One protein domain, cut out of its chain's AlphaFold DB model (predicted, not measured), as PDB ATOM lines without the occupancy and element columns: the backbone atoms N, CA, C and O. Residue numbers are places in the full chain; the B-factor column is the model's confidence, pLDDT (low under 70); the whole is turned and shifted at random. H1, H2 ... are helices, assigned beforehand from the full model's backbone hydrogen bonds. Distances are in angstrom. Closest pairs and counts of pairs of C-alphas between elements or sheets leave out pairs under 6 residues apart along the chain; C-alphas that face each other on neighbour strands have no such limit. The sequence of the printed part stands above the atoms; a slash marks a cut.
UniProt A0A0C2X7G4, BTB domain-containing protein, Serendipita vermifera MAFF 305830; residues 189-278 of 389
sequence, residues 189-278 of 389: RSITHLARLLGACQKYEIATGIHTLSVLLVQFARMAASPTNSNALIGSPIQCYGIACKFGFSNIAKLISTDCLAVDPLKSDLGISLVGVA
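This is residues 189 to 278 of the 389 residues of the protein "BTB domain-containing protein" of Serendipita vermifera MAFF 305830 (UniProt A0A0C2X7G4). Four helices stand side by side in an up-and-down bundle, each running against the one before it: H2 and H3 fill the middle, with H1 and H4 on opposite sides of that pair. The short H5 packs on H3 alone, and the long link from H2 loops back to the start of H3. The printed part has 90 residues with five named helices, H1 to H5 in chain order, and no named strand; the class is all helix. It is compact, with a radius of gyration of the C-alphas of 12.2 A and spans of 36 by 26 by 20 A.

Start at H1, residues 191 to 203, which forms a hairpin with H2, residues 207 to 224; they touch, closest at the C-alphas of Cys 201 and Gly 209, 5.8 A. H2 forms another hairpin with H3, residues 237 to 246, touching it at a shallow tilt of 26 degrees, opposite ways; the closest C-alphas, Ala 221 and Pro 237, are 4.4 A apart. With residues 191 to 195 alone, H1 only just touches H3, with 3 pairs of C-alphas within 8 A, closest Ala 195 and Ile 243 at 6.7 A. H4, residues 250 to 260, forms a hairpin with H3, closest at the C-alphas of Ala 244 and Ala 253, 5.1 A. H1 and H4 are apart. H5, residues 270 to 273, touches H3, where the C-alphas of Gln 239 and Ser 273 are 4.5 A apart. Every O i to N i+4 pair is within hydrogen-bond range in H1, H2 and H3; H4 has 5 of 7, and H5 is too short for such a pair.

Find C-alpha 191 at (-11.740, 0.335, -13.216); H1 runs 18.3 A from there. H2 begins at C-alpha 207, (-17.432, 3.534, 5.151), and spans 25.7 A; H3 spans 14.2 A and H4 14.9 A. H5 ends at C-alpha 273, (-7.089, 9.092, -16.852).

Look for the farthest C-alphas at Tyr 204 and Thr 228, 37.1 A apart. The printed part has no cut, its long link is residues 225 to 236, and no printed residue is under 70 in pLDDT.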
ATOM      1  N   ARG A 189     -15.765  -5.428 -11.911       93.69
ATOM      2  CA  ARG A 189     -15.462  -5.927 -13.267       93.69
ATOM      3  C   ARG A 189     -14.462  -5.077 -14.049       93.69
ATOM      4  O   ARG A 189     -13.855  -5.571 -14.992       93.69
ATOM      5  N   SER A 190     -14.344  -3.796 -13.712       95.06
ATOM      6  CA  SER A 190     -13.476  -2.850 -14.412       95.06
ATOM      7  C   SER A 190     -13.158  -1.646 -13.535       95.06
ATOM      8  O   SER A 190     -13.870  -1.366 -12.567       95.06
ATOM      9  N   ILE A 191     -12.129  -0.891 -13.919       95.38
ATOM     10  CA  ILE A 191     -11.740   0.335 -13.216       95.38
ATOM     11  C   ILE A 191     -12.843   1.409 -13.248       95.38
ATOM     12  O   ILE A 191     -13.112   2.069 -12.246       95.38
ATOM     13  N   THR A 192     -13.575   1.524 -14.362       95.12
ATOM     14  CA  THR A 192     -14.725   2.433 -14.483       95.12
ATOM     15  C   THR A 192     -15.874   2.005 -13.573       95.12
ATOM     16  O   THR A 192     -16.552   2.847 -12.987       95.12
ATOM     17  N   HIS A 193     -16.106   0.695 -13.434       96.31
ATOM     18  CA  HIS A 193     -17.094   0.181 -12.489       96.31
ATOM     19  C   HIS A 193     -16.681   0.499 -11.045       96.31
ATOM     20  O   HIS A 193     -17.494   1.039 -10.300       96.31
ATOM     21  N   LEU A 194     -15.412   0.278 -10.687       97.25
ATOM     22  CA  LEU A 194     -14.864   0.629  -9.373       97.25
ATOM     23  C   LEU A 194     -15.059   2.117  -9.048       97.25
ATOM     24  O   LEU A 194     -15.535   2.448  -7.966       97.25
ATOM     25  N   ALA A 195     -14.751   3.013  -9.991       97.00
ATOM     26  CA  ALA A 195     -14.916   4.454  -9.803       97.00
ATOM     27  C   ALA A 195     -16.385   4.862  -9.589       97.00
ATOM     28  O   ALA A 195     -16.662   5.729  -8.761       97.00
ATOM     29  N   ARG A 196     -17.332   4.227 -10.300       97.50
ATOM     30  CA  ARG A 196     -18.775   4.445 -10.086       97.50
ATOM     31  C   ARG A 196     -19.208   4.006  -8.688       97.50
ATOM     32  O   ARG A 196     -19.904   4.761  -8.015       97.50
ATOM     33  N   LEU A 197     -18.769   2.826  -8.247       98.19
ATOM     34  CA  LEU A 197     -19.082   2.311  -6.913       98.19
ATOM     35  C   LEU A 197     -18.485   3.195  -5.812       98.19
ATOM     36  O   LEU A 197     -19.199   3.545  -4.881       98.19
ATOM     37  N   LEU A 198     -17.227   3.634  -5.949       98.19
ATOM     38  CA  LEU A 198     -16.614   4.597  -5.024       98.19
ATOM     39  C   LEU A 198     -17.405   5.907  -4.961       98.19
ATOM     40  O   LEU A 198     -17.644   6.417  -3.870       98.19
ATOM     41  N   GLY A 199     -17.851   6.414  -6.116       97.88
ATOM     42  CA  GLY A 199     -18.715   7.593  -6.217       97.88
ATOM     43  C   GLY A 199     -19.977   7.463  -5.378       97.88
ATOM     44  O   GLY A 199     -20.303   8.355  -4.598       97.88
ATOM     45  N   ALA A 200     -20.658   6.330  -5.501       98.31
ATOM     46  CA  ALA A 200     -21.892   6.084  -4.778       98.31
ATOM     47  C   ALA A 200     -21.646   5.807  -3.281       98.31
ATOM     48  O   ALA A 200     -22.336   6.372  -2.437       98.31
ATOM     49  N   CYS A 201     -20.612   5.037  -2.923       98.44
ATOM     50  CA  CYS A 201     -20.228   4.842  -1.523       98.44
ATOM     51  C   CYS A 201     -19.831   6.161  -0.843       98.44
ATOM     52  O   CYS A 201     -20.148   6.338   0.325       98.44
ATOM     53  N   GLN A 202     -19.187   7.095  -1.551       98.12
ATOM     54  CA  GLN A 202     -18.892   8.427  -1.018       98.12
ATOM     55  C   GLN A 202     -20.157   9.287  -0.896       98.12
ATOM     56  O   GLN A 202     -20.360   9.887   0.154       98.12
ATOM     57  N   LYS A 203     -21.026   9.307  -1.924       98.00
ATOM     58  CA  LYS A 203     -22.325  10.018  -1.907       98.00
ATOM     59  C   LYS A 203     -23.177   9.614  -0.701       98.00
ATOM     60  O   LYS A 203     -23.840  10.459  -0.113       98.00
ATOM     61  N   TYR A 204     -23.141   8.332  -0.348       98.38
ATOM     62  CA  TYR A 204     -23.925   7.753   0.739       98.38
ATOM     63  C   TYR A 204     -23.122   7.473   2.011       98.38
ATOM     64  O   TYR A 204     -23.628   6.805   2.906       98.38
ATOM     65  N   GLU A 205     -21.886   7.960   2.119       98.19
ATOM     66  CA  GLU A 205     -21.049   7.812   3.321       98.19
ATOM     67  C   GLU A 205     -20.899   6.359   3.831       98.19
ATOM     68  O   GLU A 205     -20.865   6.087   5.028       98.19
ATOM     69  N   ILE A 206     -20.784   5.396   2.914       98.31
ATOM     70  CA  ILE A 206     -20.714   3.964   3.232       98.31
ATOM     71  C   ILE A 206     -19.261   3.568   3.486       98.31
ATOM     72  O   ILE A 206     -18.545   3.128   2.578       98.31
ATOM     73  N   ALA A 207     -18.825   3.718   4.736       98.00
ATOM     74  CA  ALA A 207     -17.432   3.534   5.151       98.00
ATOM     75  C   ALA A 207     -16.837   2.174   4.734       98.00
ATOM     76  O   ALA A 207     -15.744   2.131   4.166       98.00
ATOM     77  N   THR A 208     -17.569   1.072   4.936       97.56
ATOM     78  CA  THR A 208     -17.124  -0.287   4.567       97.56
ATOM     79  C   THR A 208     -16.855  -0.419   3.066       97.56
ATOM     80  O   THR A 208     -15.856  -1.015   2.657       97.56
ATOM     81  N   GLY A 209     -17.722   0.172   2.239       97.88
ATOM     82  CA  GLY A 209     -17.567   0.192   0.785       97.88
ATOM     83  C   GLY A 209     -16.361   1.023   0.353       97.88
ATOM     84  O   GLY A 209     -15.538   0.541  -0.422       97.88
ATOM     85  N   ILE A 210     -16.198   2.226   0.917       98.38
ATOM     86  CA  ILE A 210     -15.038   3.096   0.656       98.38
ATOM     87  C   ILE A 210     -13.733   2.365   0.987       98.38
ATOM     88  O   ILE A 210     -12.829   2.314   0.151       98.38
ATOM     89  N   HIS A 211     -13.646   1.760   2.174       97.81
ATOM     90  CA  HIS A 211     -12.459   1.025   2.601       97.81
ATOM     91  C   HIS A 211     -12.147  -0.137   1.647       97.81
ATOM     92  O   HIS A 211     -11.065  -0.172   1.059       97.81
ATOM     93  N   THR A 212     -13.118  -1.024   1.411       97.62
ATOM     94  CA  THR A 212     -12.945  -2.217   0.563       97.62
ATOM     95  C   THR A 212     -12.523  -1.840  -0.859       97.62
ATOM     96  O   THR A 212     -11.549  -2.369  -1.394       97.62
ATOM     97  N   LEU A 213     -13.216  -0.876  -1.471       98.25
ATOM     98  CA  LEU A 213     -12.931  -0.437  -2.836       98.25
ATOM     99  C   LEU A 213     -11.584   0.297  -2.942       98.25
ATOM    100  O   LEU A 213     -10.913   0.179  -3.967       98.25
ATOM    101  N   SER A 214     -11.149   1.012  -1.896       98.19
ATOM    102  CA  SER A 214      -9.830   1.660  -1.873       98.19
ATOM    103  C   SER A 214      -8.673   0.653  -1.835       98.19
ATOM    104  O   SER A 214      -7.656   0.862  -2.495       98.19
ATOM    105  N   VAL A 215      -8.845  -0.477  -1.139       97.75
ATOM    106  CA  VAL A 215      -7.871  -1.579  -1.138       97.75
ATOM    107  C   VAL A 215      -7.834  -2.252  -2.511       97.75
ATOM    108  O   VAL A 215      -6.752  -2.465  -3.063       97.75
ATOM    109  N   LEU A 216      -9.003  -2.512  -3.108       97.00
ATOM    110  CA  LEU A 216      -9.092  -3.048  -4.469       97.00
ATOM    111  C   LEU A 216      -8.419  -2.127  -5.495       97.00
ATOM    112  O   LEU A 216      -7.744  -2.613  -6.396       97.00
ATOM    113  N   LEU A 217      -8.525  -0.805  -5.342       97.75
ATOM    114  CA  LEU A 217      -7.877   0.157  -6.236       97.75
ATOM    115  C   LEU A 217      -6.347  -0.021  -6.287       97.75
ATOM    116  O   LEU A 217      -5.759   0.007  -7.370       97.75
ATOM    117  N   VAL A 218      -5.704  -0.270  -5.139       97.56
ATOM    118  CA  VAL A 218      -4.260  -0.575  -5.070       97.56
ATOM    119  C   VAL A 218      -3.947  -1.894  -5.777       97.56
ATOM    120  O   VAL A 218      -2.962  -1.992  -6.507       97.56
ATOM    121  N   GLN A 219      -4.786  -2.915  -5.600       95.88
ATOM    122  CA  GLN A 219      -4.593  -4.204  -6.268       95.88
ATOM    123  C   GLN A 219      -4.707  -4.075  -7.792       95.88
ATOM    124  O   GLN A 219      -3.876  -4.628  -8.514       95.88
ATOM    125  N   PHE A 220      -5.683  -3.308  -8.284       95.62
ATOM    126  CA  PHE A 220      -5.822  -3.000  -9.708       95.62
ATOM    127  C   PHE A 220      -4.573  -2.295 -10.247       95.62
ATOM    128  O   PHE A 220      -4.055  -2.708 -11.282       95.62
ATOM    129  N   ALA A 221      -4.037  -1.302  -9.527       96.31
ATOM    130  CA  ALA A 221      -2.804  -0.619  -9.920       96.31
ATOM    131  C   ALA A 221      -1.604  -1.576 -10.028       96.31
ATOM    132  O   ALA A 221      -0.933  -1.601 -11.059       96.31
ATOM    133  N   ARG A 222      -1.382  -2.424  -9.016       95.56
ATOM    134  CA  ARG A 222      -0.293  -3.418  -9.014       95.56
ATOM    135  C   ARG A 222      -0.417  -4.422 -10.155       95.56
ATOM    136  O   ARG A 222       0.573  -4.745 -10.812       95.56
ATOM    137  N   MET A 223      -1.633  -4.908 -10.409       94.56
ATOM    138  CA  MET A 223      -1.899  -5.825 -11.519       94.56
ATOM    139  C   MET A 223      -1.659  -5.156 -12.874       94.56
ATOM    140  O   MET A 223      -1.043  -5.772 -13.742       94.56
ATOM    141  N   ALA A 224      -2.098  -3.905 -13.038       93.69
ATOM    142  CA  ALA A 224      -1.901  -3.120 -14.256       93.69
ATOM    143  C   ALA A 224      -0.432  -2.736 -14.488       93.69
ATOM    144  O   ALA A 224      -0.003  -2.580 -15.628       93.69
ATOM    145  N   ALA A 225       0.359  -2.607 -13.423       93.81
ATOM    146  CA  ALA A 225       1.792  -2.364 -13.521       93.81
ATOM    147  C   ALA A 225       2.572  -3.623 -13.935       93.81
ATOM    148  O   ALA A 225       3.758  -3.521 -14.249       93.81
ATOM    149  N   SER A 226       1.979  -4.820 -13.916       92.31
ATOM    150  CA  SER A 226       2.689  -6.041 -14.304       92.31
ATOM    151  C   SER A 226       2.866  -6.128 -15.828       92.31
ATOM    152  O   SER A 226       1.871  -6.111 -16.551       92.31
ATOM    153  N   PRO A 227       4.093  -6.332 -16.348       84.94
ATOM    154  CA  PRO A 227       4.337  -6.443 -17.790       84.94
ATOM    155  C   PRO A 227       3.689  -7.682 -18.426       84.94
ATOM    156  O   PRO A 227       3.528  -7.739 -19.640       84.94
ATOM    157  N   THR A 228       3.317  -8.684 -17.623       85.75
ATOM    158  CA  THR A 228       2.672  -9.917 -18.096       85.75
ATOM    159  C   THR A 228       1.166  -9.774 -18.295       85.75
ATOM    160  O   THR A 228       0.548 -10.650 -18.900       85.75
ATOM    161  N   ASN A 229       0.559  -8.702 -17.783       79.50
ATOM    162  CA  ASN A 229      -0.885  -8.553 -17.751       79.50
ATOM    163  C   ASN A 229      -1.341  -7.496 -18.759       79.50
ATOM    164  O   ASN A 229      -1.449  -6.316 -18.446       79.50
ATOM    165  N   SER A 230      -1.634  -7.929 -19.984       73.19
ATOM    166  CA  SER A 230      -2.190  -7.064 -21.032       73.19
ATOM    167  C   SER A 230      -3.721  -6.970 -20.980       73.19
ATOM    168  O   SER A 230      -4.355  -6.695 -22.001       73.19
ATOM    169  N   ASN A 231      -4.356  -7.275 -19.841       80.56
ATOM    170  CA  ASN A 231      -5.811  -7.263 -19.761       80.56
ATOM    171  C   ASN A 231      -6.339  -5.822 -19.730       80.56
ATOM    172  O   ASN A 231      -6.284  -5.146 -18.704       80.56
ATOM    173  N   ALA A 232      -6.923  -5.389 -20.851       74.81
ATOM    174  CA  ALA A 232      -7.513  -4.061 -21.023       74.81
ATOM    175  C   ALA A 232      -8.596  -3.713 -19.978       74.81
ATOM    176  O   ALA A 232      -8.913  -2.541 -19.792       74.81
ATOM    177  N   LEU A 233      -9.157  -4.705 -19.275       80.50
ATOM    178  CA  LEU A 233     -10.196  -4.497 -18.261       80.50
ATOM    179  C   LEU A 233      -9.685  -3.859 -16.957       80.50
ATOM    180  O   LEU A 233     -10.472  -3.233 -16.241       80.50
ATOM    181  N   ILE A 234      -8.397  -4.017 -16.635       83.12
ATOM    182  CA  ILE A 234      -7.826  -3.613 -15.336       83.12
ATOM    183  C   ILE A 234      -7.477  -2.109 -15.317       83.12
ATOM    184  O   ILE A 234      -7.356  -1.515 -14.248       83.12
ATOM    185  N   GLY A 235      -7.444  -1.446 -16.479       90.00
ATOM    186  CA  GLY A 235      -7.032  -0.045 -16.598       90.00
ATOM    187  C   GLY A 235      -5.515   0.130 -16.483       90.00
ATOM    188  O   GLY A 235      -4.773  -0.850 -16.482       90.00
ATOM    189  N   SER A 236      -5.042   1.378 -16.414       94.56
ATOM    190  CA  SER A 236      -3.623   1.696 -16.177       94.56
ATOM    191  C   SER A 236      -3.374   2.130 -14.722       94.56
ATOM    192  O   SER A 236      -4.277   2.686 -14.091       94.56
ATOM    193  N   PRO A 237      -2.153   1.969 -14.172       96.44
ATOM    194  CA  PRO A 237      -1.819   2.483 -12.838       96.44
ATOM    195  C   PRO A 237      -2.085   3.989 -12.695       96.44
ATOM    196  O   PRO A 237      -2.530   4.444 -11.644       96.44
ATOM    197  N   ILE A 238      -1.908   4.751 -13.781       96.81
ATOM    198  CA  ILE A 238      -2.179   6.194 -13.831       96.81
ATOM    199  C   ILE A 238      -3.680   6.486 -13.669       96.81
ATOM    200  O   ILE A 238      -4.044   7.435 -12.978       96.81
ATOM    201  N   GLN A 239      -4.562   5.660 -14.242       96.62
ATOM    202  CA  GLN A 239      -6.010   5.769 -14.005       96.62
ATOM    203  C   GLN A 239      -6.345   5.514 -12.538       96.62
ATOM    204  O   GLN A 239      -7.114   6.267 -11.939       96.62
ATOM    205  N   CYS A 240      -5.739   4.486 -11.936       97.38
ATOM    206  CA  CYS A 240      -5.939   4.188 -10.522       97.38
ATOM    207  C   CYS A 240      -5.459   5.339  -9.626       97.38
ATOM    208  O   CYS A 240      -6.148   5.707  -8.672       97.38
ATOM    209  N   TYR A 241      -4.318   5.947  -9.963       97.94
ATOM    210  CA  TYR A 241      -3.797   7.134  -9.287       97.94
ATOM    211  C   TYR A 241      -4.777   8.308  -9.388       97.94
ATOM    212  O   TYR A 241      -5.133   8.905  -8.372       97.94
ATOM    213  N   GLY A 242      -5.275   8.594 -10.594       97.25
ATOM    214  CA  GLY A 242      -6.237   9.670 -10.823       97.25
ATOM    215  C   GLY A 242      -7.532   9.483 -10.030       97.25
ATOM    216  O   GLY A 242      -8.019  10.431  -9.413       97.25
ATOM    217  N   ILE A 243      -8.045   8.252  -9.957       97.62
ATOM    218  CA  ILE A 243      -9.193   7.903  -9.108       97.62
ATOM    219  C   ILE A 243      -8.863   8.167  -7.636       97.62
ATOM    220  O   ILE A 243      -9.619   8.871  -6.967       97.62
ATOM    221  N   ALA A 244      -7.730   7.679  -7.129       98.12
ATOM    222  CA  ALA A 244      -7.343   7.896  -5.735       98.12
ATOM    223  C   ALA A 244      -7.262   9.394  -5.383       98.12
ATOM    224  O   ALA A 244      -7.784   9.809  -4.347       98.12
ATOM    225  N   CYS A 245      -6.680  10.215  -6.261       97.94
ATOM    226  CA  CYS A 245      -6.623  11.669  -6.090       97.94
ATOM    227  C   CYS A 245      -8.012  12.315  -6.122       97.94
ATOM    228  O   CYS A 245      -8.326  13.120  -5.246       97.94
ATOM    229  N   LYS A 246      -8.864  11.940  -7.085       97.12
ATOM    230  CA  LYS A 246     -10.229  12.472  -7.230       97.12
ATOM    231  C   LYS A 246     -11.084  12.231  -5.983       97.12
ATOM    232  O   LYS A 246     -11.874  13.092  -5.611       97.12
ATOM    233  N   PHE A 247     -10.907  11.082  -5.339       97.25
ATOM    234  CA  PHE A 247     -11.614  10.719  -4.109       97.25
ATOM    235  C   PHE A 247     -10.914  11.199  -2.824       97.25
ATOM    236  O   PHE A 247     -11.411  10.953  -1.729       97.25
ATOM    237  N   GLY A 248      -9.780  11.901  -2.930       96.81
ATOM    238  CA  GLY A 248      -9.052  12.442  -1.778       96.81
ATOM    239  C   GLY A 248      -8.266  11.402  -0.972       96.81
ATOM    240  O   GLY A 248      -7.853  11.679   0.154       96.81
ATOM    241  N   PHE A 249      -8.017  10.212  -1.524       97.81
ATOM    242  CA  PHE A 249      -7.288   9.136  -0.849       97.81
ATOM    243  C   PHE A 249      -5.771   9.333  -0.950       97.81
ATOM    244  O   PHE A 249      -5.072   8.566  -1.608       97.81
ATOM    245  N   SER A 250      -5.236  10.355  -0.281       96.69
ATOM    246  CA  SER A 250      -3.818  10.748  -0.370       96.69
ATOM    247  C   SER A 250      -2.828   9.612  -0.066       96.69
ATOM    248  O   SER A 250      -1.848   9.441  -0.790       96.69
ATOM    249  N   ASN A 251      -3.100   8.796   0.955       96.94
ATOM    250  CA  ASN A 251      -2.256   7.651   1.317       96.94
ATOM    251  C   ASN A 251      -2.270   6.562   0.234       96.94
ATOM    252  O   ASN A 251      -1.228   6.007  -0.104       96.94
ATOM    253  N   ILE A 252      -3.440   6.294  -0.347       98.06
ATOM    254  CA  ILE A 252      -3.611   5.313  -1.424       98.06
ATOM    255  C   ILE A 252      -2.973   5.820  -2.718       98.06
ATOM    256  O   ILE A 252      -2.247   5.081  -3.373       98.06
ATOM    257  N   ALA A 253      -3.162   7.099  -3.049       97.88
ATOM    258  CA  ALA A 253      -2.514   7.740  -4.188       97.88
ATOM    259  C   ALA A 253      -0.985   7.660  -4.070       97.88
ATOM    260  O   ALA A 253      -0.312   7.338  -5.045       97.88
ATOM    261  N   LYS A 254      -0.433   7.864  -2.865       97.00
ATOM    262  CA  LYS A 254       0.999   7.674  -2.602       97.00
ATOM    263  C   LYS A 254       1.441   6.235  -2.879       97.00
ATOM    264  O   LYS A 254       2.435   6.046  -3.572       97.00
ATOM    265  N   LEU A 255       0.700   5.235  -2.397       96.56
ATOM    266  CA  LEU A 255       1.005   3.824  -2.670       96.56
ATOM    267  C   LEU A 255       0.954   3.496  -4.168       96.56
ATOM    268  O   LEU A 255       1.831   2.800  -4.652       96.56
ATOM    269  N   ILE A 256      -0.029   4.021  -4.900       97.75
ATOM    270  CA  ILE A 256      -0.204   3.757  -6.338       97.75
ATOM    271  C   ILE A 256       0.824   4.514  -7.192       97.75
ATOM    272  O   ILE A 256       1.179   4.076  -8.284       97.75
ATOM    273  N   SER A 257       1.319   5.660  -6.724       97.25
ATOM    274  CA  SER A 257       2.282   6.457  -7.493       97.25
ATOM    275  C   SER A 257       3.597   5.717  -7.759       97.25
ATOM    276  O   SER A 257       4.236   5.961  -8.778       97.25
ATOM    277  N   THR A 258       3.964   4.754  -6.910       96.25
ATOM    278  CA  THR A 258       5.136   3.895  -7.128       96.25
ATOM    279  C   THR A 258       4.883   2.887  -8.253       96.25
ATOM    280  O   THR A 258       5.741   2.692  -9.110       96.25
ATOM    281  N   ASP A 259       3.669   2.330  -8.334       96.94
ATOM    282  CA  ASP A 259       3.234   1.466  -9.439       96.94
ATOM    283  C   ASP A 259       3.195   2.229 -10.777       96.94
ATOM    284  O   ASP A 259       3.407   1.640 -11.839       96.94
ATOM    285  N   CYS A 260       2.981   3.550 -10.747       97.25
ATOM    286  CA  CYS A 260       3.002   4.390 -11.947       97.25
ATOM    287  C   CYS A 260       4.392   4.479 -12.592       97.25
ATOM    288  O   CYS A 260       4.463   4.601 -13.812       97.25
ATOM    289  N   LEU A 261       5.483   4.294 -11.832       97.19
ATOM    290  CA  LEU A 261       6.860   4.298 -12.357       97.19
ATOM    291  C   LEU A 261       7.107   3.210 -13.412       97.19
ATOM    292  O   LEU A 261       8.054   3.275 -14.194       97.19
ATOM    293  N   ALA A 262       6.240   2.203 -13.452       96.06
ATOM    294  CA  ALA A 262       6.235   1.148 -14.452       96.06
ATOM    295  C   ALA A 262       5.772   1.578 -15.845       96.06
ATOM    296  O   ALA A 262       5.948   0.826 -16.806       96.06
ATOM    297  N   VAL A 263       5.100   2.720 -15.945       95.38
ATOM    298  CA  VAL A 263       4.362   3.139 -17.130       95.38
ATOM    299  C   VAL A 263       4.882   4.491 -17.571       95.38
ATOM    300  O   VAL A 263       5.060   5.389 -16.765       95.38
ATOM    301  N   ASP A 264       5.111   4.643 -18.870       95.62
ATOM    302  CA  ASP A 264       5.489   5.935 -19.428       95.62
ATOM    303  C   ASP A 264       4.258   6.862 -19.397       95.62
ATOM    304  O   ASP A 264       3.270   6.584 -20.099       95.62
ATOM    305  N   PRO A 265       4.273   7.943 -18.594       94.38
ATOM    306  CA  PRO A 265       3.121   8.820 -18.482       94.38
ATOM    307  C   PRO A 265       2.819   9.512 -19.811       94.38
ATOM    308  O   PRO A 265       1.653   9.710 -20.123       94.38
ATOM    309  N   LEU A 266       3.820   9.802 -20.648       93.00
ATOM    310  CA  LEU A 266       3.625  10.523 -21.912       93.00
ATOM    311  C   LEU A 266       3.019   9.652 -23.018       93.00
ATOM    312  O   LEU A 266       2.382  10.176 -23.927       93.00
ATOM    313  N   LYS A 267       3.209   8.330 -22.953       91.19
ATOM    314  CA  LYS A 267       2.610   7.374 -23.905       91.19
ATOM    315  C   LYS A 267       1.226   6.888 -23.483       91.19
ATOM    316  O   LYS A 267       0.547   6.224 -24.261       91.19
ATOM    317  N   SER A 268       0.834   7.166 -22.246       88.50
ATOM    318  CA  SER A 268      -0.461   6.763 -21.709       88.50
ATOM    319  C   SER A 268      -1.552   7.745 -22.125       88.50
ATOM    320  O   SER A 268      -1.286   8.923 -22.345       88.50
ATOM    321  N   ASP A 269      -2.804   7.285 -22.175       88.62
ATOM    322  CA  ASP A 269      -3.960   8.167 -22.367       88.62
ATOM    323  C   ASP A 269      -4.232   8.987 -21.091       88.62
ATOM    324  O   ASP A 269      -5.112   8.683 -20.276       88.62
ATOM    325  N   LEU A 270      -3.402  10.010 -20.868       87.25
ATOM    326  CA  LEU A 270      -3.484  10.905 -19.712       87.25
ATOM    327  C   LEU A 270      -4.791  11.693 -19.696       87.25
ATOM    328  O   LEU A 270      -5.318  11.970 -18.618       87.25
ATOM    329  N   GLY A 271      -5.298  12.036 -20.885       84.56
ATOM    330  CA  GLY A 271      -6.463  12.893 -21.063       84.56
ATOM    331  C   GLY A 271      -7.672  12.328 -20.341       84.56
ATOM    332  O   GLY A 271      -8.277  13.042 -19.553       84.56
ATOM    333  N   ILE A 272      -7.965  11.041 -20.537       85.56
ATOM    334  CA  ILE A 272      -9.092  10.364 -19.877       85.56
ATOM    335  C   ILE A 272      -8.761  10.009 -18.419       85.56
ATOM    336  O   ILE A 272      -9.623  10.076 -17.542       85.56
ATOM    337  N   SER A 273      -7.507   9.651 -18.144       88.56
ATOM    338  CA  SER A 273      -7.089   9.092 -16.852       88.56
ATOM    339  C   SER A 273      -7.002  10.122 -15.724       88.56
ATOM    340  O   SER A 273      -7.191   9.773 -14.560       88.56
ATOM    341  N   LEU A 274      -6.715  11.384 -16.057       93.44
ATOM    342  CA  LEU A 274      -6.485  12.460 -15.087       93.44
ATOM    343  C   LEU A 274      -7.587  13.534 -15.100       93.44
ATOM    344  O   LEU A 274      -7.421  14.595 -14.495       93.44
ATOM    345  N   VAL A 275      -8.733  13.271 -15.745       94.38
ATOM    346  CA  VAL A 275      -9.878  14.199 -15.727       94.38
ATOM    347  C   VAL A 275     -10.336  14.447 -14.288       94.38
ATOM    348  O   VAL A 275     -10.756  13.531 -13.580       94.38
ATOM    349  N   GLY A 276     -10.309  15.715 -13.874       93.31
ATOM    350  CA  GLY A 276     -10.742  16.143 -12.542       93.31
ATOM    351  C   GLY A 276      -9.698  15.955 -11.437       93.31
ATOM    352  O   GLY A 276     -10.010  16.207 -10.276       93.31
ATOM    353  N   VAL A 277      -8.473  15.541 -11.772       96.75
ATOM    354  CA  VAL A 277      -7.345  15.516 -10.831       96.75
ATOM    355  C   VAL A 277      -6.760  16.923 -10.709       96.75
ATOM    356  O   VAL A 277      -6.590  17.625 -11.707       96.75
ATOM    357  N   ALA A 278      -6.434  17.354  -9.489       96.94
ATOM    358  CA  ALA A 278      -5.826  18.662  -9.284       96.94
ATOM    359  C   ALA A 278      -4.425  18.722  -9.920       96.94
ATOM    360  O   ALA A 278      -3.626  17.794  -9.791       96.94
TER     361      ALA A 278